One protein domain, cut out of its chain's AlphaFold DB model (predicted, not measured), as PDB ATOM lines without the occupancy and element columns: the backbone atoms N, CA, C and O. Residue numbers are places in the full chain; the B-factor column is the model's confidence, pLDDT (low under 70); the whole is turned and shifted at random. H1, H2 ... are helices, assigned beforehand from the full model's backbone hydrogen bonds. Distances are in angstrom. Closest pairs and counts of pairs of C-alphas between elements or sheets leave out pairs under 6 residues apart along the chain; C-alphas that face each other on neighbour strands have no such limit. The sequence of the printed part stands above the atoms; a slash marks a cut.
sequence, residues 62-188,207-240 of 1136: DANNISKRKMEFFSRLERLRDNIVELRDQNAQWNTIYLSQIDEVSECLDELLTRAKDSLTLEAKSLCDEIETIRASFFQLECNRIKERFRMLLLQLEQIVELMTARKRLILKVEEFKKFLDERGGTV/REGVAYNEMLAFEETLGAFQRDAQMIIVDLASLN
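This is residues 62 to 188 and 207 to 240 of the 1136 residues of an uncharacterized protein of Syphacia muris (UniProt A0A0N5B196). Look for a long rod along H3, bundled up and down with H1 and H2, each running against the one before. H4 folds back along part of H3; short H5 touches the start of H2. The printed part has 161 residues with five named helices, is all helix and only just loose, close to extended: radius of gyration of the C-alphas 22.5 A, spans 79 by 25 by 20 A.

Find H3, residues 140 to 185; H2, residues 99 to 137, touches it as a hairpin, opposite ways at 19 degrees, closest C-alphas 106 and 168, 6.5 A. H1, residues 62 to 95, touches H3 with residues 81 to 91 alone. H4, residues 207 to 229, touches H3, closest C-alphas 229 and 167, 4.6 A. Every O i to N i+4 pair is within hydrogen-bond range in H3.

Find C-alpha 140 at (-1.435, 1.963, 67.902); from there H3 runs 66.7 A to C-alpha 185 at (22.765, 52.757, 32.127).

Between C-alphas 188 and 207, 10.9 A apart, residues 189 to 206 are cut out. Look for pLDDT under 70 in 45 residues.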
ATOM      1  N   ASP A  62     -22.539   7.758  70.077       52.91
ATOM      2  CA  ASP A  62     -21.106   8.045  70.158       52.91
ATOM      3  C   ASP A  62     -20.307   7.307  69.077       52.91
ATOM      4  O   ASP A  62     -19.474   7.924  68.419       52.91
ATOM      5  N   ALA A  63     -20.619   6.037  68.790       53.78
ATOM      6  CA  ALA A  63     -19.948   5.285  67.723       53.78
ATOM      7  C   ALA A  63     -20.186   5.887  66.323       53.78
ATOM      8  O   ALA A  63     -19.257   5.988  65.521       53.78
ATOM      9  N   ASN A  64     -21.408   6.354  66.040       57.66
ATOM     10  CA  ASN A  64     -21.744   6.966  64.751       57.66
ATOM     11  C   ASN A  64     -21.107   8.362  64.598       57.66
ATOM     12  O   ASN A  64     -20.644   8.732  63.521       57.66
ATOM     13  N   ASN A  65     -21.009   9.119  65.698       63.12
ATOM     14  CA  ASN A  65     -20.285  10.391  65.733       63.12
ATOM     15  C   ASN A  65     -18.768  10.199  65.567       63.12
ATOM     16  O   ASN A  65     -18.122  11.011  64.903       63.12
ATOM     17  N   ILE A  66     -18.202   9.124  66.125       63.78
ATOM     18  CA  ILE A  66     -16.789   8.761  65.956       63.78
ATOM     19  C   ILE A  66     -16.511   8.349  64.507       63.78
ATOM     20  O   ILE A  66     -15.563   8.861  63.921       63.78
ATOM     21  N   SER A  67     -17.344   7.497  63.896       60.88
ATOM     22  CA  SER A  67     -17.185   7.110  62.483       60.88
ATOM     23  C   SER A  67     -17.298   8.320  61.546       60.88
ATOM     24  O   SER A  67     -16.435   8.533  60.694       60.88
ATOM     25  N   LYS A  68     -18.276   9.208  61.776       69.62
ATOM     26  CA  LYS A  68     -18.419  10.450  61.001       69.62
ATOM     27  C   LYS A  68     -17.201  11.375  61.130       69.62
ATOM     28  O   LYS A  68     -16.742  11.896  60.119       69.62
ATOM     29  N   ARG A  69     -16.643  11.530  62.338       68.38
ATOM     30  CA  ARG A  69     -15.393  12.283  62.560       68.38
ATOM     31  C   ARG A  69     -14.196  11.635  61.867       68.38
ATOM     32  O   ARG A  69     -13.410  12.340  61.251       68.38
ATOM     33  N   LYS A  70     -14.079  10.301  61.904       66.75
ATOM     34  CA  LYS A  70     -13.025   9.565  61.184       66.75
ATOM     35  C   LYS A  70     -13.122   9.796  59.671       66.75
ATOM     36  O   LYS A  70     -12.116  10.095  59.038       66.75
ATOM     37  N   MET A  71     -14.325   9.720  59.104       71.88
ATOM     38  CA  MET A  71     -14.574  10.003  57.686       71.88
ATOM     39  C   MET A  71     -14.204  11.440  57.311       71.88
ATOM     40  O   MET A  71     -13.510  11.668  56.324       71.88
ATOM     41  N   GLU A  72     -14.619  12.408  58.127       76.31
ATOM     42  CA  GLU A  72     -14.317  13.822  57.910       76.31
ATOM     43  C   GLU A  72     -12.813  14.117  58.005       76.31
ATOM     44  O   GLU A  72     -12.276  14.841  57.162       76.31
ATOM     45  N   PHE A  73     -12.115  13.493  58.960       79.19
ATOM     46  CA  PHE A  73     -10.660  13.556  59.092       79.19
ATOM     47  C   PHE A  73      -9.953  13.054  57.825       79.19
ATOM     48  O   PHE A  73      -9.108  13.759  57.272       79.19
ATOM     49  N   PHE A  74     -10.323  11.875  57.309       73.62
ATOM     50  CA  PHE A  74      -9.692  11.331  56.101       73.62
ATOM     51  C   PHE A  74     -10.002  12.152  54.846       73.62
ATOM     52  O   PHE A  74      -9.101  12.380  54.045       73.62
ATOM     53  N   SER A  75     -11.222  12.676  54.697       75.50
ATOM     54  CA  SER A  75     -11.560  13.572  53.581       75.50
ATOM     55  C   SER A  75     -10.830  14.918  53.642       75.50
ATOM     56  O   SER A  75     -10.604  15.549  52.610       75.50
ATOM     57  N   ARG A  76     -10.485  15.407  54.838       80.75
ATOM     58  CA  ARG A  76      -9.644  16.606  55.007       80.75
ATOM     59  C   ARG A  76      -8.174  16.300  54.727       80.75
ATOM     60  O   ARG A  76      -7.512  17.082  54.057       80.75
ATOM     61  N   LEU A  77      -7.687  15.137  55.155       79.19
ATOM     62  CA  LEU A  77      -6.331  14.675  54.858       79.19
ATOM     63  C   LEU A  77      -6.105  14.455  53.351       79.19
ATOM     64  O   LEU A  77      -5.051  14.818  52.831       79.19
ATOM     65  N   GLU A  78      -7.090  13.893  52.649       76.94
ATOM     66  CA  GLU A  78      -7.069  13.728  51.189       76.94
ATOM     67  C   GLU A  78      -7.038  15.089  50.484       76.94
ATOM     68  O   GLU A  78      -6.152  15.332  49.671       76.94
ATOM     69  N   ARG A  79      -7.899  16.030  50.893       82.75
ATOM     70  CA  ARG A  79      -7.871  17.405  50.367       82.75
ATOM     71  C   ARG A  79      -6.537  18.109  50.605       82.75
ATOM     72  O   ARG A  79      -6.039  18.772  49.701       82.75
ATOM     73  N   LEU A  80      -5.941  17.961  51.789       82.25
ATOM     74  CA  LEU A  80      -4.622  18.528  52.079       82.25
ATOM     75  C   LEU A  80      -3.562  17.958  51.130       82.25
ATOM     76  O   LEU A  80      -2.747  18.705  50.594       82.25
ATOM     77  N   ARG A  81      -3.581  16.642  50.908       84.44
ATOM     78  CA  ARG A  81      -2.664  15.978  49.981       84.44
ATOM     79  C   ARG A  81      -2.834  16.502  48.555       84.44
ATOM     80  O   ARG A  81      -1.833  16.841  47.931       84.44
ATOM     81  N   ASP A  82      -4.065  16.572  48.063       83.62
ATOM     82  CA  ASP A  82      -4.348  17.033  46.702       83.62
ATOM     83  C   ASP A  82      -3.905  18.490  46.515       83.62
ATOM     84  O   ASP A  82      -3.226  18.800  45.540       83.62
ATOM     85  N   ASN A  83      -4.152  19.351  47.510       84.44
ATOM     86  CA  ASN A  83      -3.664  20.733  47.522       84.44
ATOM     87  C   ASN A  83      -2.123  20.821  47.492       84.44
ATOM     88  O   ASN A  83      -1.568  21.697  46.833       84.44
ATOM     89  N   ILE A  84      -1.411  19.934  48.200       84.12
ATOM     90  CA  ILE A  84       0.065  19.892  48.183       84.12
ATOM     91  C   ILE A  84       0.584  19.446  46.810       84.12
ATOM     92  O   ILE A  84       1.579  19.985  46.322       84.12
ATOM     93  N   VAL A  85      -0.079  18.475  46.177       81.94
ATOM     94  CA  VAL A  85       0.269  18.017  44.822       81.94
ATOM     95  C   VAL A  85       0.027  19.128  43.804       81.94
ATOM     96  O   VAL A  85       0.918  19.410  43.007       81.94
ATOM     97  N   GLU A  86      -1.113  19.814  43.883       85.69
ATOM     98  CA  GLU A  86      -1.431  20.956  43.025       85.69
ATOM     99  C   GLU A  86      -0.389  22.078  43.169       85.69
ATOM    100  O   GLU A  86       0.137  22.557  42.164       85.69
ATOM    101  N   LEU A  87      -0.005  22.432  44.404       85.00
ATOM    102  CA  LEU A  87       1.053  23.418  44.656       85.00
ATOM    103  C   LEU A  87       2.398  23.004  44.058       85.00
ATOM    104  O   LEU A  87       3.118  23.834  43.505       85.00
ATOM    105  N   ARG A  88       2.760  21.724  44.171       86.38
ATOM    106  CA  ARG A  88       4.003  21.204  43.595       86.38
ATOM    107  C   ARG A  88       3.991  21.310  42.074       86.38
ATOM    108  O   ARG A  88       4.997  21.707  41.489       86.38
ATOM    109  N   ASP A  89       2.879  20.940  41.453       84.38
ATOM    110  CA  ASP A  89       2.750  20.893  40.002       84.38
ATOM    111  C   ASP A  89       2.691  22.313  39.406       84.38
ATOM    112  O   ASP A  89       3.331  22.562  38.386       84.38
ATOM    113  N   GLN A  90       2.033  23.266  40.081       84.00
ATOM    114  CA  GLN A  90       2.087  24.695  39.735       84.00
ATOM    115  C   GLN A  90       3.509  25.253  39.882       84.00
ATOM    116  O   GLN A  90       4.030  25.872  38.961       84.00
ATOM    117  N   ASN A  91       4.189  24.956  40.993       84.44
ATOM    118  CA  ASN A  91       5.558  25.418  41.213       84.44
ATOM    119  C   ASN A  91       6.518  24.841  40.152       84.44
ATOM    120  O   ASN A  91       7.386  25.548  39.651       84.44
ATOM    121  N   ALA A  92       6.358  23.587  39.724       84.31
ATOM    122  CA  ALA A  92       7.219  22.984  38.699       84.31
ATOM    123  C   ALA A  92       7.197  23.722  37.342       84.31
ATOM    124  O   ALA A  92       8.174  23.643  36.593       84.31
ATOM    125  N   GLN A  93       6.133  24.476  37.039       83.69
ATOM    126  CA  GLN A  93       6.024  25.267  35.806       83.69
ATOM    127  C   GLN A  93       7.025  26.432  35.763       83.69
ATOM    128  O   GLN A  93       7.402  26.873  34.683       83.69
ATOM    129  N   TRP A  94       7.525  26.879  36.919       86.62
ATOM    130  CA  TRP A  94       8.472  27.994  37.033       86.62
ATOM    131  C   TRP A  94       9.933  27.557  37.141       86.62
ATOM    132  O   TRP A  94      10.782  28.328  37.577       86.62
ATOM    133  N   ASN A  95      10.262  26.323  36.749       86.62
ATOM    134  CA  ASN A  95      11.661  25.896  36.630       86.62
ATOM    135  C   ASN A  95      12.420  26.725  35.576       86.62
ATOM    136  O   ASN A  95      13.632  26.912  35.693       86.62
ATOM    137  N   THR A  96      11.701  27.238  34.576       85.56
ATOM    138  CA  THR A  96      12.244  28.063  33.499       85.56
ATOM    139  C   THR A  96      11.264  29.190  33.200       85.56
ATOM    140  O   THR A  96      10.103  28.912  32.915       85.56
ATOM    141  N   ILE A  97      11.718  30.443  33.253       87.12
ATOM    142  CA  ILE A  97      10.899  31.614  32.904       87.12
ATOM    143  C   ILE A  97      11.684  32.595  32.025       87.12
ATOM    144  O   ILE A  97      12.912  32.511  31.921       87.12
ATOM    145  N   TYR A  98      10.973  33.558  31.443       85.12
ATOM    146  CA  TYR A  98      11.548  34.714  30.752       85.12
ATOM    147  C   TYR A  98      11.416  35.996  31.600       85.12
ATOM    148  O   TYR A  98      10.542  36.092  32.464       85.12
ATOM    149  N   LEU A  99      12.249  37.011  31.345       80.12
ATOM    150  CA  LEU A  99      12.272  38.314  32.030       80.12
ATOM    151  C   LEU A  99      10.928  39.046  31.959       80.12
ATOM    152  O   LEU A  99      10.642  39.852  32.846       80.12
ATOM    153  N   SER A 100      10.141  38.784  30.911       79.31
ATOM    154  CA  SER A 100       8.794  39.327  30.696       79.31
ATOM    155  C   SER A 100       7.725  38.707  31.596       79.31
ATOM    156  O   SER A 100       6.677  39.312  31.782       79.31
ATOM    157  N   GLN A 101       7.981  37.523  32.154       85.00
ATOM    158  CA  GLN A 101       7.044  36.784  33.006       85.00
ATOM    159  C   GLN A 101       7.312  37.007  34.501       85.00
ATOM    160  O   GLN A 101       6.600  36.464  35.336       85.00
ATOM    161  N   ILE A 102       8.347  37.779  34.851       85.25
ATOM    162  CA  ILE A 102       8.786  37.960  36.241       85.25
ATOM    163  C   ILE A 102       7.676  38.541  37.117       85.25
ATOM    164  O   ILE A 102       7.429  37.993  38.186       85.25
ATOM    165  N   ASP A 103       6.989  39.589  36.661       82.75
ATOM    166  CA  ASP A 103       5.979  40.285  37.466       82.75
ATOM    167  C   ASP A 103       4.758  39.381  37.731       82.75
ATOM    168  O   ASP A 103       4.317  39.242  38.870       82.75
ATOM    169  N   GLU A 104       4.287  38.669  36.700       87.31
ATOM    170  CA  GLU A 104       3.183  37.698  36.790       87.31
ATOM    171  C   GLU A 104       3.528  36.523  37.723       87.31
ATOM    172  O   GLU A 104       2.730  36.123  38.574       87.31
ATOM    173  N   VAL A 105       4.745  35.982  37.601       87.44
ATOM    174  CA  VAL A 105       5.222  34.880  38.448       87.44
ATOM    175  C   VAL A 105       5.446  35.349  39.889       87.44
ATOM    176  O   VAL A 105       5.200  34.581  40.817       87.44
ATOM    177  N   SER A 106       5.869  36.599  40.099       86.88
ATOM    178  CA  SER A 106       6.043  37.209  41.424       86.88
ATOM    179  C   SER A 106       4.708  37.338  42.167       86.88
ATOM    180  O   SER A 106       4.596  36.884  43.308       86.88
ATOM    181  N   GLU A 107       3.671  37.868  41.506       87.94
ATOM    182  CA  GLU A 107       2.320  37.973  42.079       87.94
ATOM    183  C   GLU A 107       1.726  36.590  42.380       87.94
ATOM    184  O   GLU A 107       1.213  36.354  43.478       87.94
ATOM    185  N   CYS A 108       1.872  35.632  41.458       87.75
ATOM    186  CA  CYS A 108       1.372  34.275  41.666       87.75
ATOM    187  C   CYS A 108       2.107  33.548  42.810       87.75
ATOM    188  O   CYS A 108       1.480  32.876  43.633       87.75
ATOM    189  N   LEU A 109       3.430  33.720  42.929       88.69
ATOM    190  CA  LEU A 109       4.204  33.191  44.058       88.69
ATOM    191  C   LEU A 109       3.730  33.761  45.398       88.69
ATOM    192  O   LEU A 109       3.735  33.033  46.393       88.69
ATOM    193  N   ASP A 110       3.296  35.018  45.439       86.88
ATOM    194  CA  ASP A 110       2.793  35.660  46.654       86.88
ATOM    195  C   ASP A 110       1.434  35.122  47.088       86.88
ATOM    196  O   ASP A 110       1.239  34.805  48.269       86.88
ATOM    197  N   GLU A 111       0.526  34.916  46.141       86.94
ATOM    198  CA  GLU A 111      -0.760  34.265  46.394       86.94
ATOM    199  C   GLU A 111      -0.588  32.809  46.856       86.94
ATOM    200  O   GLU A 111      -1.233  32.363  47.811       86.94
ATOM    201  N   LEU A 112       0.328  32.053  46.242       85.88
ATOM    202  CA  LEU A 112       0.574  30.661  46.626       85.88
ATOM    203  C   LEU A 112       1.320  30.537  47.961       85.88
ATOM    204  O   LEU A 112       0.989  29.666  48.771       85.88
ATOM    205  N   LEU A 113       2.295  31.411  48.238       86.81
ATOM    206  CA  LEU A 113       3.011  31.432  49.518       86.81
ATOM    207  C   LEU A 113       2.093  31.817  50.679       86.81
ATOM    208  O   LEU A 113       2.213  31.226  51.756       86.81
ATOM    209  N   THR A 114       1.177  32.767  50.476       86.94
ATOM    210  CA  THR A 114       0.166  33.128  51.485       86.94
ATOM    211  C   THR A 114      -0.825  31.984  51.698       86.94
ATOM    212  O   THR A 114      -1.024  31.555  52.835       86.94
ATOM    213  N   ARG A 115      -1.346  31.367  50.626       84.69
ATOM    214  CA  ARG A 115      -2.217  30.180  50.722       84.69
ATOM    215  C   ARG A 115      -1.551  29.010  51.459       84.69
ATOM    216  O   ARG A 115      -2.193  28.363  52.292       84.69
ATOM    217  N   ALA A 116      -0.275  28.742  51.194       83.56
ATOM    218  CA  ALA A 116       0.463  27.659  51.842       83.56
ATOM    219  C   ALA A 116       0.731  27.932  53.333       83.56
ATOM    220  O   ALA A 116       0.516  27.054  54.179       83.56
ATOM    221  N   LYS A 117       1.154  29.156  53.675       80.62
ATOM    222  CA  LYS A 117       1.476  29.541  55.059       80.62
ATOM    223  C   LYS A 117       0.237  29.705  55.937       80.62
ATOM    224  O   LYS A 117       0.263  29.258  57.081       80.62
ATOM    225  N   ASP A 118      -0.848  30.256  55.403       78.38
ATOM    226  CA  ASP A 118      -2.000  30.642  56.223       78.38
ATOM    227  C   ASP A 118      -3.110  29.581  56.231       78.38
ATOM    228  O   ASP A 118      -3.667  29.281  57.286       78.38
ATOM    229  N   SER A 119      -3.410  28.956  55.085       77.50
ATOM    230  CA  SER A 119      -4.502  27.975  54.981       77.50
ATOM    231  C   SER A 119      -4.023  26.548  55.246       77.50
ATOM    232  O   SER A 119      -4.562  25.856  56.111       77.50
ATOM    233  N   LEU A 120      -3.001  26.090  54.518       80.50
ATOM    234  CA  LEU A 120      -2.585  24.681  54.562       80.50
ATOM    235  C   LEU A 120      -1.822  24.341  55.843       80.50
ATOM    236  O   LEU A 120      -2.003  23.261  56.398       80.50
ATOM    237  N   THR A 121      -1.023  25.274  56.363       78.69
ATOM    238  CA  THR A 121      -0.300  25.071  57.629       78.69
ATOM    239  C   THR A 121      -1.257  25.037  58.829       78.69
ATOM    240  O   THR A 121      -1.024  24.307  59.796       78.69
ATOM    241  N   LEU A 122      -2.359  25.793  58.779       80.38
ATOM    242  CA  LEU A 122      -3.384  25.797  59.826       80.38
ATOM    243  C   LEU A 122      -4.257  24.533  59.768       80.38
ATOM    244  O   LEU A 122      -4.537  23.933  60.807       80.38
ATOM    245  N   GLU A 123      -4.604  24.071  58.564       81.56
ATOM    246  CA  GLU A 123      -5.291  22.789  58.359       81.56
ATOM    247  C   GLU A 123      -4.421  21.595  58.789       81.56
ATOM    248  O   GLU A 123      -4.902  20.704  59.489       81.56
ATOM    249  N   ALA A 124      -3.125  21.622  58.470       82.44
ATOM    250  CA  ALA A 124      -2.138  20.645  58.923       82.44
ATOM    251  C   ALA A 124      -2.036  20.565  60.455       82.44
ATOM    252  O   ALA A 124      -2.069  19.471  61.019       82.44
ATOM    253  N   LYS A 125      -1.954  21.712  61.142       81.31
ATOM    254  CA  LYS A 125      -1.935  21.759  62.615       81.31
ATOM    255  C   LYS A 125      -3.233  21.221  63.215       81.31
ATOM    256  O   LYS A 125      -3.183  20.396  64.120       81.31
ATOM    257  N   SER A 126      -4.382  21.593  62.652       83.88
ATOM    258  CA  SER A 126      -5.678  21.059  63.086       83.88
ATOM    259  C   SER A 126      -5.763  19.534  62.936       83.88
ATOM    260  O   SER A 126      -6.267  18.867  63.837       83.88
ATOM    261  N   LEU A 127      -5.244  18.968  61.842       82.00
ATOM    262  CA  LEU A 127      -5.193  17.517  61.630       82.00
ATOM    263  C   LEU A 127      -4.178  16.822  62.562       82.00
ATOM    264  O   LEU A 127      -4.440  15.704  63.005       82.00
ATOM    265  N   CYS A 128      -3.059  17.474  62.909       78.31
ATOM    266  CA  CYS A 128      -2.122  17.003  63.945       78.31
ATOM    267  C   CYS A 128      -2.799  16.877  65.320       78.31
ATOM    268  O   CYS A 128      -2.586  15.896  66.031       78.31
ATOM    269  N   ASP A 129      -3.635  17.843  65.693       78.31
ATOM    270  CA  ASP A 129      -4.341  17.807  66.978       78.31
ATOM    271  C   ASP A 129      -5.473  16.755  66.967       78.31
ATOM    272  O   ASP A 129      -5.733  16.056  67.956       78.31
ATOM    273  N   GLU A 130      -6.123  16.578  65.815       76.62
ATOM    274  CA  GLU A 130      -7.215  15.619  65.626       76.62
ATOM    275  C   GLU A 130      -6.723  14.155  65.575       76.62
ATOM    276  O   GLU A 130      -7.362  13.258  66.129       76.62
ATOM    277  N   ILE A 131      -5.534  13.886  65.018       75.81
ATOM    278  CA  ILE A 131      -4.959  12.527  65.019       75.81
ATOM    279  C   ILE A 131      -4.536  12.068  66.423       75.81
ATOM    280  O   ILE A 131      -4.608  10.875  66.734       75.81
ATOM    281  N   GLU A 132      -4.122  12.991  67.300       69.56
ATOM    282  CA  GLU A 132      -3.802  12.663  68.696       69.56
ATOM    283  C   GLU A 132      -5.057  12.345  69.518       69.56
ATOM    284  O   GLU A 132      -5.016  11.473  70.389       69.56
ATOM    285  N   THR A 133      -6.193  12.970  69.202       68.25
ATOM    286  CA  THR A 133      -7.480  12.688  69.864       68.25
ATOM    287  C   THR A 133      -8.149  11.406  69.354       68.25
ATOM    288  O   THR A 133      -8.785  10.692  70.131       68.25
ATOM    289  N   ILE A 134      -7.945  11.043  68.085       63.41
ATOM    290  CA  ILE A 134      -8.459   9.806  67.471       63.41
ATOM    291  C   ILE A 134      -7.714   8.535  67.955       63.41
ATOM    292  O   ILE A 134      -8.255   7.425  67.864       63.41
ATOM    293  N   ARG A 135      -6.516   8.689  68.548       55.38
ATOM    294  CA  ARG A 135      -5.613   7.615  69.022       55.38
ATOM    295  C   ARG A 135      -6.264   6.582  69.950       55.38
ATOM    296  O   ARG A 135      -5.838   5.433  69.961       55.38
ATOM    297  N   ALA A 136      -7.298   6.958  70.702       51.88
ATOM    298  CA  ALA A 136      -8.015   6.045  71.596       51.88
ATOM    299  C   ALA A 136      -8.906   5.013  70.863       51.88
ATOM    300  O   ALA A 136      -9.429   4.106  71.501       51.88
ATOM    301  N   SER A 137      -9.096   5.155  69.546       49.75
ATOM    302  CA  SER A 137     -10.060   4.385  68.741       49.75
ATOM    303  C   SER A 137      -9.443   3.657  67.537       49.75
ATOM    304  O   SER A 137     -10.161   3.302  66.605       49.75
ATOM    305  N   PHE A 138      -8.118   3.498  67.517       52.72
ATOM    306  CA  PHE A 138      -7.357   2.836  66.453       52.72
ATOM    307  C   PHE A 138      -6.248   1.974  67.054       52.72
ATOM    308  O   PHE A 138      -5.713   2.295  68.119       52.72
ATOM    309  N   PHE A 139      -5.821   0.930  66.336       53.94
ATOM    310  CA  PHE A 139      -4.623   0.194  66.721       53.94
ATOM    311  C   PHE A 139      -3.393   1.108  66.656       53.94
ATOM    312  O   PHE A 139      -3.147   1.825  65.681       53.94
ATOM    313  N   GLN A 140      -2.579   1.067  67.714       56.44
ATOM    314  CA  GLN A 140      -1.435   1.963  67.902       56.44
ATOM    315  C   GLN A 140      -0.433   1.899  66.732       56.44
ATOM    316  O   GLN A 140       0.152   2.918  66.369       56.44
ATOM    317  N   LEU A 141      -0.260   0.729  66.109       55.28
ATOM    318  CA  LEU A 141       0.626   0.533  64.956       55.28
ATOM    319  C   LEU A 141       0.119   1.232  63.686       55.28
ATOM    320  O   LEU A 141       0.915   1.800  62.938       55.28
ATOM    321  N   GLU A 142      -1.188   1.239  63.451       56.44
ATOM    322  CA  GLU A 142      -1.804   1.885  62.287       56.44
ATOM    323  C   GLU A 142      -1.822   3.401  62.455       56.44
ATOM    324  O   GLU A 142      -1.432   4.125  61.541       56.44
ATOM    325  N   CYS A 143      -2.136   3.879  63.662       64.75
ATOM    326  CA  CYS A 143      -1.963   5.284  64.030       64.75
ATOM    327  C   CYS A 143      -0.523   5.758  63.820       64.75
ATOM    328  O   CYS A 143      -0.306   6.825  63.250       64.75
ATOM    329  N   ASN A 144       0.470   4.967  64.238       65.38
ATOM    330  CA  ASN A 144       1.876   5.319  64.043       65.38
ATOM    331  C   ASN A 144       2.238   5.400  62.549       65.38
ATOM    332  O   ASN A 144       2.955   6.312  62.148       65.38
ATOM    333  N   ARG A 145       1.699   4.505  61.708       68.12
ATOM    334  CA  ARG A 145       1.906   4.535  60.249       68.12
ATOM    335  C   ARG A 145       1.235   5.734  59.575       68.12
ATOM    336  O   ARG A 145       1.844   6.346  58.700       68.12
ATOM    337  N   ILE A 146       0.012   6.086  59.978       70.81
ATOM    338  CA  ILE A 146      -0.690   7.275  59.466       70.81
ATOM    339  C   ILE A 146       0.057   8.542  59.889       70.81
ATOM    340  O   ILE A 146       0.296   9.402  59.046       70.81
ATOM    341  N   LYS A 147       0.507   8.630  61.147       72.38
ATOM    342  CA  LYS A 147       1.334   9.746  61.635       72.38
ATOM    343  C   LYS A 147       2.629   9.887  60.848       72.38
ATOM    344  O   LYS A 147       3.004  11.001  60.510       72.38
ATOM    345  N   GLU A 148       3.286   8.779  60.524       73.31
ATOM    346  CA  GLU A 148       4.518   8.823  59.743       73.31
ATOM    347  C   GLU A 148       4.273   9.331  58.321       73.31
ATOM    348  O   GLU A 148       4.947  10.250  57.861       73.31
ATOM    349  N   ARG A 149       3.238   8.824  57.642       73.44
ATOM    350  CA  ARG A 149       2.859   9.330  56.313       73.44
ATOM    351  C   ARG A 149       2.423  10.790  56.347       73.44
ATOM    352  O   ARG A 149       2.731  11.538  55.425       73.44
ATOM    353  N   PHE A 150       1.742  11.202  57.408       79.75
ATOM    354  CA  PHE A 150       1.337  12.584  57.592       79.75
ATOM    355  C   PHE A 150       2.543  13.505  57.803       79.75
ATOM    356  O   PHE A 150       2.633  14.532  57.140       79.75
ATOM    357  N   ARG A 151       3.537  13.100  58.608       78.94
ATOM    358  CA  ARG A 151       4.815  13.826  58.737       78.94
ATOM    359  C   ARG A 151       5.530  13.982  57.401       78.94
ATOM    360  O   ARG A 151       6.056  15.054  57.124       78.94
ATOM    361  N   MET A 152       5.505  12.951  56.557       77.94
ATOM    362  CA  MET A 152       6.083  13.038  55.215       77.94
ATOM    363  C   MET A 152       5.363  14.066  54.331       77.94
ATOM    364  O   MET A 152       6.029  14.790  53.598       77.94
ATOM    365  N   LEU A 153       4.031  14.174  54.420       78.94
ATOM    366  CA  LEU A 153       3.270  15.209  53.704       78.94
ATOM    367  C   LEU A 153       3.593  16.621  54.217       78.94
ATOM    368  O   LEU A 153       3.722  17.544  53.417       78.94
ATOM    369  N   LEU A 154       3.777  16.788  55.530       81.69
ATOM    370  CA  LEU A 154       4.180  18.074  56.112       81.69
ATOM    371  C   LEU A 154       5.579  18.490  55.655       81.69
ATOM    372  O   LEU A 154       5.767  19.628  55.236       81.69
ATOM    373  N   LEU A 155       6.526  17.550  55.641       82.19
ATOM    374  CA  LEU A 155       7.876  17.800  55.143       82.19
ATOM    375  C   LEU A 155       7.867  18.201  53.658       82.19
ATOM    376  O   LEU A 155       8.628  19.071  53.245       82.19
ATOM    377  N   GLN A 156       6.993  17.595  52.849       82.25
ATOM    378  CA  GLN A 156       6.822  17.980  51.445       82.25
ATOM    379  C   GLN A 156       6.276  19.404  51.299       82.25
ATOM    380  O   GLN A 156       6.783  20.161  50.473       82.25
ATOM    381  N   LEU A 157       5.281  19.784  52.104       85.19
ATOM    382  CA  LEU A 157       4.752  21.149  52.111       85.19
ATOM    383  C   LEU A 157       5.835  22.167  52.507       85.19
ATOM    384  O   LEU A 157       5.981  23.183  51.831       85.19
ATOM    385  N   GLU A 158       6.628  21.878  53.543       85.12
ATOM    386  CA  GLU A 158       7.749  22.731  53.970       85.12
ATOM    387  C   GLU A 158       8.781  22.918  52.851       85.12
ATOM    388  O   GLU A 158       9.132  24.050  52.524       85.12
ATOM    389  N   GLN A 159       9.188  21.834  52.184       87.75
ATOM    390  CA  GLN A 159      10.130  21.891  51.060       87.75
ATOM    391  C   GLN A 159       9.598  22.720  49.883       87.75
ATOM    392  O   GLN A 159      10.346  23.484  49.270       87.75
ATOM    393  N   ILE A 160       8.305  22.596  49.565       85.81
ATOM    394  CA  ILE A 160       7.673  23.382  48.497       85.81
ATOM    395  C   ILE A 160       7.651  24.870  48.877       85.81
ATOM    396  O   ILE A 160       7.988  25.714  48.044       85.81
ATOM    397  N   VAL A 161       7.330  25.208  50.131       86.56
ATOM    398  CA  VAL A 161       7.341  26.593  50.636       86.56
ATOM    399  C   VAL A 161       8.748  27.192  50.642       86.56
ATOM    400  O   VAL A 161       8.919  28.351  50.251       86.56
ATOM    401  N   GLU A 162       9.764  26.430  51.048       87.62
ATOM    402  CA  GLU A 162      11.166  26.861  50.994       87.62
ATOM    403  C   GLU A 162      11.611  27.148  49.560       87.62
ATOM    404  O   GLU A 162      12.209  28.197  49.300       87.62
ATOM    405  N   LEU A 163      11.254  26.269  48.618       88.38
ATOM    406  CA  LEU A 163      11.571  26.440  47.204       88.38
ATOM    407  C   LEU A 163      10.871  27.670  46.608       88.38
ATOM    408  O   LEU A 163      11.522  28.485  45.957       88.38
ATOM    409  N   MET A 164       9.575  27.860  46.878       88.94
ATOM    410  CA  MET A 164       8.837  29.060  46.449       88.94
ATOM    411  C   MET A 164       9.427  30.340  47.065       88.94
ATOM    412  O   MET A 164       9.566  31.356  46.387       88.94
ATOM    413  N   THR A 165       9.868  30.290  48.325       88.12
ATOM    414  CA  THR A 165      10.540  31.424  48.984       88.12
ATOM    415  C   THR A 165      11.907  31.713  48.351       88.12
ATOM    416  O   THR A 165      12.278  32.875  48.179       88.12
ATOM    417  N   ALA A 166      12.667  30.681  47.973       87.88
ATOM    418  CA  ALA A 166      13.928  30.835  47.250       87.88
ATOM    419  C   ALA A 166      13.722  31.455  45.858       87.88
ATOM    420  O   ALA A 166      14.467  32.361  45.488       87.88
ATOM    421  N   ARG A 167      12.668  31.048  45.141       91.00
ATOM    422  CA  ARG A 167      12.270  31.625  43.845       91.00
ATOM    423  C   ARG A 167      11.864  33.086  43.947       91.00
ATOM    424  O   ARG A 167      12.370  33.903  43.184       91.00
ATOM    425  N   LYS A 168      11.074  33.445  44.961       89.00
ATOM    426  CA  LYS A 168      10.755  34.850  45.241       89.00
ATOM    427  C   LYS A 168      12.015  35.685  45.508       89.00
ATOM    428  O   LYS A 168      12.141  36.794  45.001       89.00
ATOM    429  N   ARG A 169      12.984  35.153  46.267       88.00
ATOM    430  CA  ARG A 169      14.266  35.846  46.508       88.00
ATOM    431  C   ARG A 169      15.070  36.060  45.227       88.00
ATOM    432  O   ARG A 169      15.663  37.124  45.081       88.00
ATOM    433  N   LEU A 170      15.087  35.083  44.319       88.94
ATOM    434  CA  LEU A 170      15.723  35.237  43.011       88.94
ATOM    435  C   LEU A 170      15.058  36.363  42.209       88.94
ATOM    436  O   LEU A 170      15.765  37.230  41.711       88.94
ATOM    437  N   ILE A 171      13.726  36.373  42.128       88.69
ATOM    438  CA  ILE A 171      12.968  37.408  41.409       88.69
ATOM    439  C   ILE A 171      13.287  38.806  41.953       88.69
ATOM    440  O   ILE A 171      13.702  39.671  41.185       88.69
ATOM    441  N   LEU A 172      13.236  38.992  43.276       86.69
ATOM    442  CA  LEU A 172      13.594  40.266  43.911       86.69
ATOM    443  C   LEU A 172      15.032  40.697  43.584       86.69
ATOM    444  O   LEU A 172      15.299  41.875  43.369       86.69
ATOM    445  N   LYS A 173      15.975  39.751  43.508       85.19
ATOM    446  CA  LYS A 173      17.367  40.049  43.138       85.19
ATOM    447  C   LYS A 173      17.530  40.415  41.667       85.19
ATOM    448  O   LYS A 173      18.387  41.231  41.340       85.19
ATOM    449  N   VAL A 174      16.709  39.852  40.786       84.69
ATOM    450  CA  VAL A 174      16.675  40.224  39.365       84.69
ATOM    451  C   VAL A 174      16.066  41.614  39.189       84.69
ATOM    452  O   VAL A 174      16.570  42.391  38.386       84.69
ATOM    453  N   GLU A 175      15.039  41.966  39.961       83.81
ATOM    454  CA  GLU A 175      14.479  43.323  39.993       83.81
ATOM    455  C   GLU A 175      15.482  44.348  40.541       83.81
ATOM    456  O   GLU A 175      15.654  45.414  39.948       83.81
ATOM    457  N   GLU A 176      16.211  44.018  41.616       83.69
ATOM    458  CA  GLU A 176      17.329  44.837  42.112       83.69
ATOM    459  C   GLU A 176      18.400  45.038  41.032       83.69
ATOM    460  O   GLU A 176      18.928  46.139  40.880       83.69
ATOM    461  N   PHE A 177      18.699  43.991  40.260       80.31
ATOM    462  CA  PHE A 177      19.665  44.057  39.170       80.31
ATOM    463  C   PHE A 177      19.166  44.901  37.989       80.31
ATOM    464  O   PHE A 177      19.912  45.739  37.490       80.31
ATOM    465  N   LYS A 178      17.896  44.752  37.581       75.62
ATOM    466  CA  LYS A 178      17.256  45.630  36.584       75.62
ATOM    467  C   LYS A 178      17.339  47.090  37.028       75.62
ATOM    468  O   LYS A 178      17.815  47.931  36.275       75.62
ATOM    469  N   LYS A 179      16.999  47.371  38.288       80.12
ATOM    470  CA  LYS A 179      17.083  48.715  38.864       80.12
ATOM    471  C   LYS A 179      18.518  49.252  38.888       80.12
ATOM    472  O   LYS A 179      18.735  50.408  38.549       80.12
ATOM    473  N   PHE A 180      19.500  48.417  39.230       76.19
ATOM    474  CA  PHE A 180      20.922  48.772  39.166       76.19
ATOM    475  C   PHE A 180      21.370  49.124  37.736       76.19
ATOM    476  O   PHE A 180      22.123  50.083  37.544       76.19
ATOM    477  N   LEU A 181      20.894  48.375  36.734       71.12
ATOM    478  CA  LEU A 181      21.151  48.664  35.323       71.12
ATOM    479  C   LEU A 181      20.461  49.954  34.868       71.12
ATOM    480  O   LEU A 181      21.097  50.750  34.186       71.12
ATOM    481  N   ASP A 182      19.221  50.205  35.279       68.56
ATOM    482  CA  ASP A 182      18.483  51.425  34.932       68.56
ATOM    483  C   ASP A 182      19.102  52.677  35.588       68.56
ATOM    484  O   ASP A 182      19.242  53.721  34.947       68.56
ATOM    485  N   GLU A 183      19.553  52.568  36.844       68.25
ATOM    486  CA  GLU A 183      20.214  53.649  37.591       68.25
ATOM    487  C   GLU A 183      21.586  54.032  37.000       68.25
ATOM    488  O   GLU A 183      21.987  55.196  37.079       68.25
ATOM    489  N   ARG A 184      22.320  53.087  36.391       63.19
ATOM    490  CA  ARG A 184      23.672  53.330  35.838       63.19
ATOM    491  C   ARG A 184      23.734  53.435  34.316       63.19
ATOM    492  O   ARG A 184      24.542  54.212  33.808       63.19
ATOM    493  N   GLY A 185      22.875  52.725  33.590       50.44
ATOM    494  CA  GLY A 185      22.765  52.757  32.127       50.44
ATOM    495  C   GLY A 185      22.355  54.129  31.586       50.44
ATOM    496  O   GLY A 185      22.774  54.509  30.497       50.44
ATOM    497  N   GLY A 186      21.643  54.933  32.386       45.38
ATOM    498  CA  GLY A 186      21.342  56.332  32.063       45.38
ATOM    499  C   GLY A 186      22.526  57.305  32.169       45.38
ATOM    500  O   GLY A 186      22.407  58.439  31.710       45.38
ATOM    501  N   THR A 187      23.668  56.898  32.747       45.09
ATOM    502  CA  THR A 187      24.786  57.813  33.073       45.09
ATOM    503  C   THR A 187      26.049  57.592  32.225       45.09
ATOM    504  O   THR A 187      27.026  58.315  32.390       45.09
ATOM    505  N   VAL A 188      26.062  56.620  31.301       40.66
ATOM    506  CA  VAL A 188      27.258  56.258  30.499       40.66
ATOM    507  C   VAL A 188      27.088  56.622  29.016       40.66
ATOM    508  O   VAL A 188      27.570  55.952  28.109       40.66
ATOM    509  N   ARG A 207      36.297  54.508  37.948       47.56
ATOM    510  CA  ARG A 207      34.834  54.343  38.050       47.56
ATOM    511  C   ARG A 207      34.300  53.221  37.159       47.56
ATOM    512  O   ARG A 207      33.507  52.412  37.631       47.56
ATOM    513  N   GLU A 208      34.790  53.116  35.925       49.47
ATOM    514  CA  GLU A 208      34.395  52.049  34.990       49.47
ATOM    515  C   GLU A 208      34.832  50.661  35.485       49.47
ATOM    516  O   GLU A 208      34.061  49.704  35.444       49.47
ATOM    517  N   GLY A 209      36.041  50.559  36.053       53.84
ATOM    518  CA  GLY A 209      36.539  49.313  36.640       53.84
ATOM    519  C   GLY A 209      35.793  48.886  37.909       53.84
ATOM    520  O   GLY A 209      35.633  47.690  38.149       53.84
ATOM    521  N   VAL A 210      35.314  49.829  38.727       56.69
ATOM    522  CA  VAL A 210      34.486  49.514  39.907       56.69
ATOM    523  C   VAL A 210      33.104  49.019  39.480       56.69
ATOM    524  O   VAL A 210      32.670  47.985  39.976       56.69
ATOM    525  N   ALA A 211      32.465  49.669  38.500       57.00
ATOM    526  CA  ALA A 211      31.170  49.232  37.975       57.00
ATOM    527  C   ALA A 211      31.226  47.826  37.355       57.00
ATOM    528  O   ALA A 211      30.337  47.015  37.603       57.00
ATOM    529  N   TYR A 212      32.302  47.508  36.631       60.19
ATOM    530  CA  TYR A 212      32.524  46.181  36.057       60.19
ATOM    531  C   TYR A 212      32.724  45.090  37.124       60.19
ATOM    532  O   TYR A 212      32.174  43.996  37.020       60.19
ATOM    533  N   ASN A 213      33.484  45.385  38.185       59.12
ATOM    534  CA  ASN A 213      33.679  44.441  39.291       59.12
ATOM    535  C   ASN A 213      32.396  44.232  40.111       59.12
ATOM    536  O   ASN A 213      32.136  43.120  40.563       59.12
ATOM    537  N   GLU A 214      31.587  45.278  40.289       65.25
ATOM    538  CA  GLU A 214      30.271  45.168  40.927       65.25
ATOM    539  C   GLU A 214      29.295  44.359  40.059       65.25
ATOM    540  O   GLU A 214      28.555  43.540  40.595       65.25
ATOM    541  N   MET A 215      29.349  44.498  38.727       65.19
ATOM    542  CA  MET A 215      28.575  43.671  37.791       65.19
ATOM    543  C   MET A 215      28.952  42.188  37.864       65.19
ATOM    544  O   MET A 215      28.058  41.350  37.965       65.19
ATOM    545  N   LEU A 216      30.249  41.859  37.891       66.00
ATOM    546  CA  LEU A 216      30.715  40.477  38.070       66.00
ATOM    547  C   LEU A 216      30.263  39.887  39.414       66.00
ATOM    548  O   LEU A 216      29.806  38.748  39.472       66.00
ATOM    549  N   ALA A 217      30.323  40.675  40.492       70.12
ATOM    550  CA  ALA A 217      29.830  40.246  41.799       70.12
ATOM    551  C   ALA A 217      28.305  40.009  41.799       70.12
ATOM    552  O   ALA A 217      27.823  39.068  42.438       70.12
ATOM    553  N   PHE A 218      27.539  40.827  41.067       73.62
ATOM    554  CA  PHE A 218      26.098  40.629  40.879       73.62
ATOM    555  C   PHE A 218      25.786  39.374  40.055       73.62
ATOM    556  O   PHE A 218      24.873  38.639  40.427       73.62
ATOM    557  N   GLU A 219      26.551  39.085  38.999       70.38
ATOM    558  CA  GLU A 219      26.406  37.875  38.176       70.38
ATOM    559  C   GLU A 219      26.672  36.596  38.987       70.38
ATOM    560  O   GLU A 219      25.856  35.670  38.983       70.38
ATOM    561  N   GLU A 220      27.760  36.566  39.765       73.56
ATOM    562  CA  GLU A 220      28.066  35.448  40.666       73.56
ATOM    563  C   GLU A 220      26.960  35.238  41.714       73.56
ATOM    564  O   GLU A 220      26.567  34.103  42.011       73.56
ATOM    565  N   THR A 221      26.417  36.341  42.240       76.38
ATOM    566  CA  THR A 221      25.324  36.326  43.217       76.38
ATOM    567  C   THR A 221      24.021  35.813  42.592       76.38
ATOM    568  O   THR A 221      23.372  34.934  43.163       76.38
ATOM    569  N   LEU A 222      23.658  36.275  41.392       80.25
ATOM    570  CA  LEU A 222      22.502  35.792  40.624       80.25
ATOM    571  C   LEU A 222      22.618  34.298  40.301       80.25
ATOM    572  O   LEU A 222      21.657  33.553  40.495       80.25
ATOM    573  N   GLY A 223      23.807  33.833  39.906       76.00
ATOM    574  CA  GLY A 223      24.075  32.413  39.673       76.00
ATOM    575  C   GLY A 223      23.973  31.548  40.939       76.00
ATOM    576  O   GLY A 223      23.665  30.356  40.861       76.00
ATOM    577  N   ALA A 224      24.209  32.111  42.128       78.12
ATOM    578  CA  ALA A 224      23.925  31.434  43.395       78.12
ATOM    579  C   ALA A 224      22.411  31.356  43.665       78.12
ATOM    580  O   ALA A 224      21.895  30.263  43.905       78.12
ATOM    581  N   PHE A 225      21.683  32.468  43.521       82.88
ATOM    582  CA  PHE A 225      20.231  32.496  43.721       82.88
ATOM    583  C   PHE A 225      19.462  31.611  42.722       82.88
ATOM    584  O   PHE A 225      18.489  30.976  43.120       82.88
ATOM    585  N   GLN A 226      19.906  31.490  41.464       82.88
ATOM    586  CA  GLN A 226      19.303  30.581  40.471       82.88
ATOM    587  C   GLN A 226      19.456  29.104  40.854       82.88
ATOM    588  O   GLN A 226      18.530  28.307  40.681       82.88
ATOM    589  N   ARG A 227      20.610  28.734  41.425       82.94
ATOM    590  CA  ARG A 227      20.856  27.374  41.924       82.94
ATOM    591  C   ARG A 227      19.996  27.052  43.141       82.94
ATOM    592  O   ARG A 227      19.423  25.965  43.192       82.94
ATOM    593  N   ASP A 228      19.873  27.993  44.074       82.75
ATOM    594  CA  ASP A 228      19.054  27.827  45.280       82.75
ATOM    595  C   ASP A 228      17.554  27.776  44.955       82.75
ATOM    596  O   ASP A 228      16.811  26.996  45.546       82.75
ATOM    597  N   ALA A 229      17.110  28.571  43.980       85.69
ATOM    598  CA  ALA A 229      15.727  28.619  43.515       85.69
ATOM    599  C   ALA A 229      15.338  27.464  42.573       85.69
ATOM    600  O   ALA A 229      14.155  27.305  42.272       85.69
ATOM    601  N   GLN A 230      16.308  26.674  42.086       88.12
ATOM    602  CA  GLN A 230      16.115  25.680  41.017       88.12
ATOM    603  C   GLN A 230      15.293  26.258  39.852       88.12
ATOM    604  O   GLN A 230      14.276  25.689  39.445       88.12
ATOM    605  N   MET A 231      15.685  27.448  39.400       86.88
ATOM    606  CA  MET A 231      14.932  28.265  38.455       86.88
ATOM    607  C   MET A 231      15.897  28.996  37.523       86.88
ATOM    608  O   MET A 231      16.837  29.643  37.986       86.88
ATOM    609  N   ILE A 232      15.665  28.880  36.216       84.19
ATOM    610  CA  ILE A 232      16.495  29.476  35.166       84.19
ATOM    611  C   ILE A 232      15.709  30.600  34.489       84.19
ATOM    612  O   ILE A 232      14.577  30.396  34.055       84.19
ATOM    613  N   ILE A 233      16.324  31.778  34.371       82.00
ATOM    614  CA  ILE A 233      15.783  32.900  33.594       82.00
ATOM    615  C   ILE A 233      16.557  32.955  32.280       82.00
ATOM    616  O   ILE A 233      17.736  33.313  32.273       82.00
ATOM    617  N   VAL A 234      15.923  32.516  31.193       78.25
ATOM    618  CA  VAL A 234      16.605  32.165  29.931       78.25
ATOM    619  C   VAL A 234      17.219  33.384  29.245       78.25
ATOM    620  O   VAL A 234      18.344  33.339  28.753       78.25
ATOM    621  N   ASP A 235      16.488  34.488  29.237       71.00
ATOM    622  CA  ASP A 235      16.831  35.740  28.567       71.00
ATOM    623  C   ASP A 235      17.667  36.697  29.433       71.00
ATOM    624  O   ASP A 235      18.057  37.772  28.980       71.00
ATOM    625  N   LEU A 236      18.039  36.293  30.652       67.38
ATOM    626  CA  LEU A 236      18.979  37.046  31.488       67.38
ATOM    627  C   LEU A 236      20.364  37.162  30.823       67.38
ATOM    628  O   LEU A 236      21.021  38.191  30.943       67.38
ATOM    629  N   ALA A 237      20.778  36.140  30.065       54.84
ATOM    630  CA  ALA A 237      22.003  36.166  29.259       54.84
ATOM    631  C   ALA A 237      21.890  37.101  28.038       54.84
ATOM    632  O   ALA A 237      22.894  37.612  27.547       54.84
ATOM    633  N   SER A 238      20.665  37.348  27.557       48.03
ATOM    634  CA  SER A 238      20.369  38.211  26.404       48.03
ATOM    635  C   SER A 238      20.469  39.699  26.718       48.03
ATOM    636  O   SER A 238      20.462  40.506  25.794       48.03
ATOM    637  N   LEU A 239      20.598  40.076  27.997       51.78
ATOM    638  CA  LEU A 239      20.860  41.458  28.406       51.78
ATOM    639  C   LEU A 239      22.208  41.994  27.899       51.78
ATOM    640  O   LEU A 239      22.466  43.171  28.120       51.78
ATOM    641  N   ASN A 240      23.042  41.163  27.243       48.56
ATOM    642  CA  ASN A 240      24.270  41.524  26.518       48.56
ATOM    643  C   ASN A 240      24.989  42.729  27.145       48.56
ATOM    644  O   ASN A 240      25.307  43.727  26.500       48.56
TER     645      ASN A 240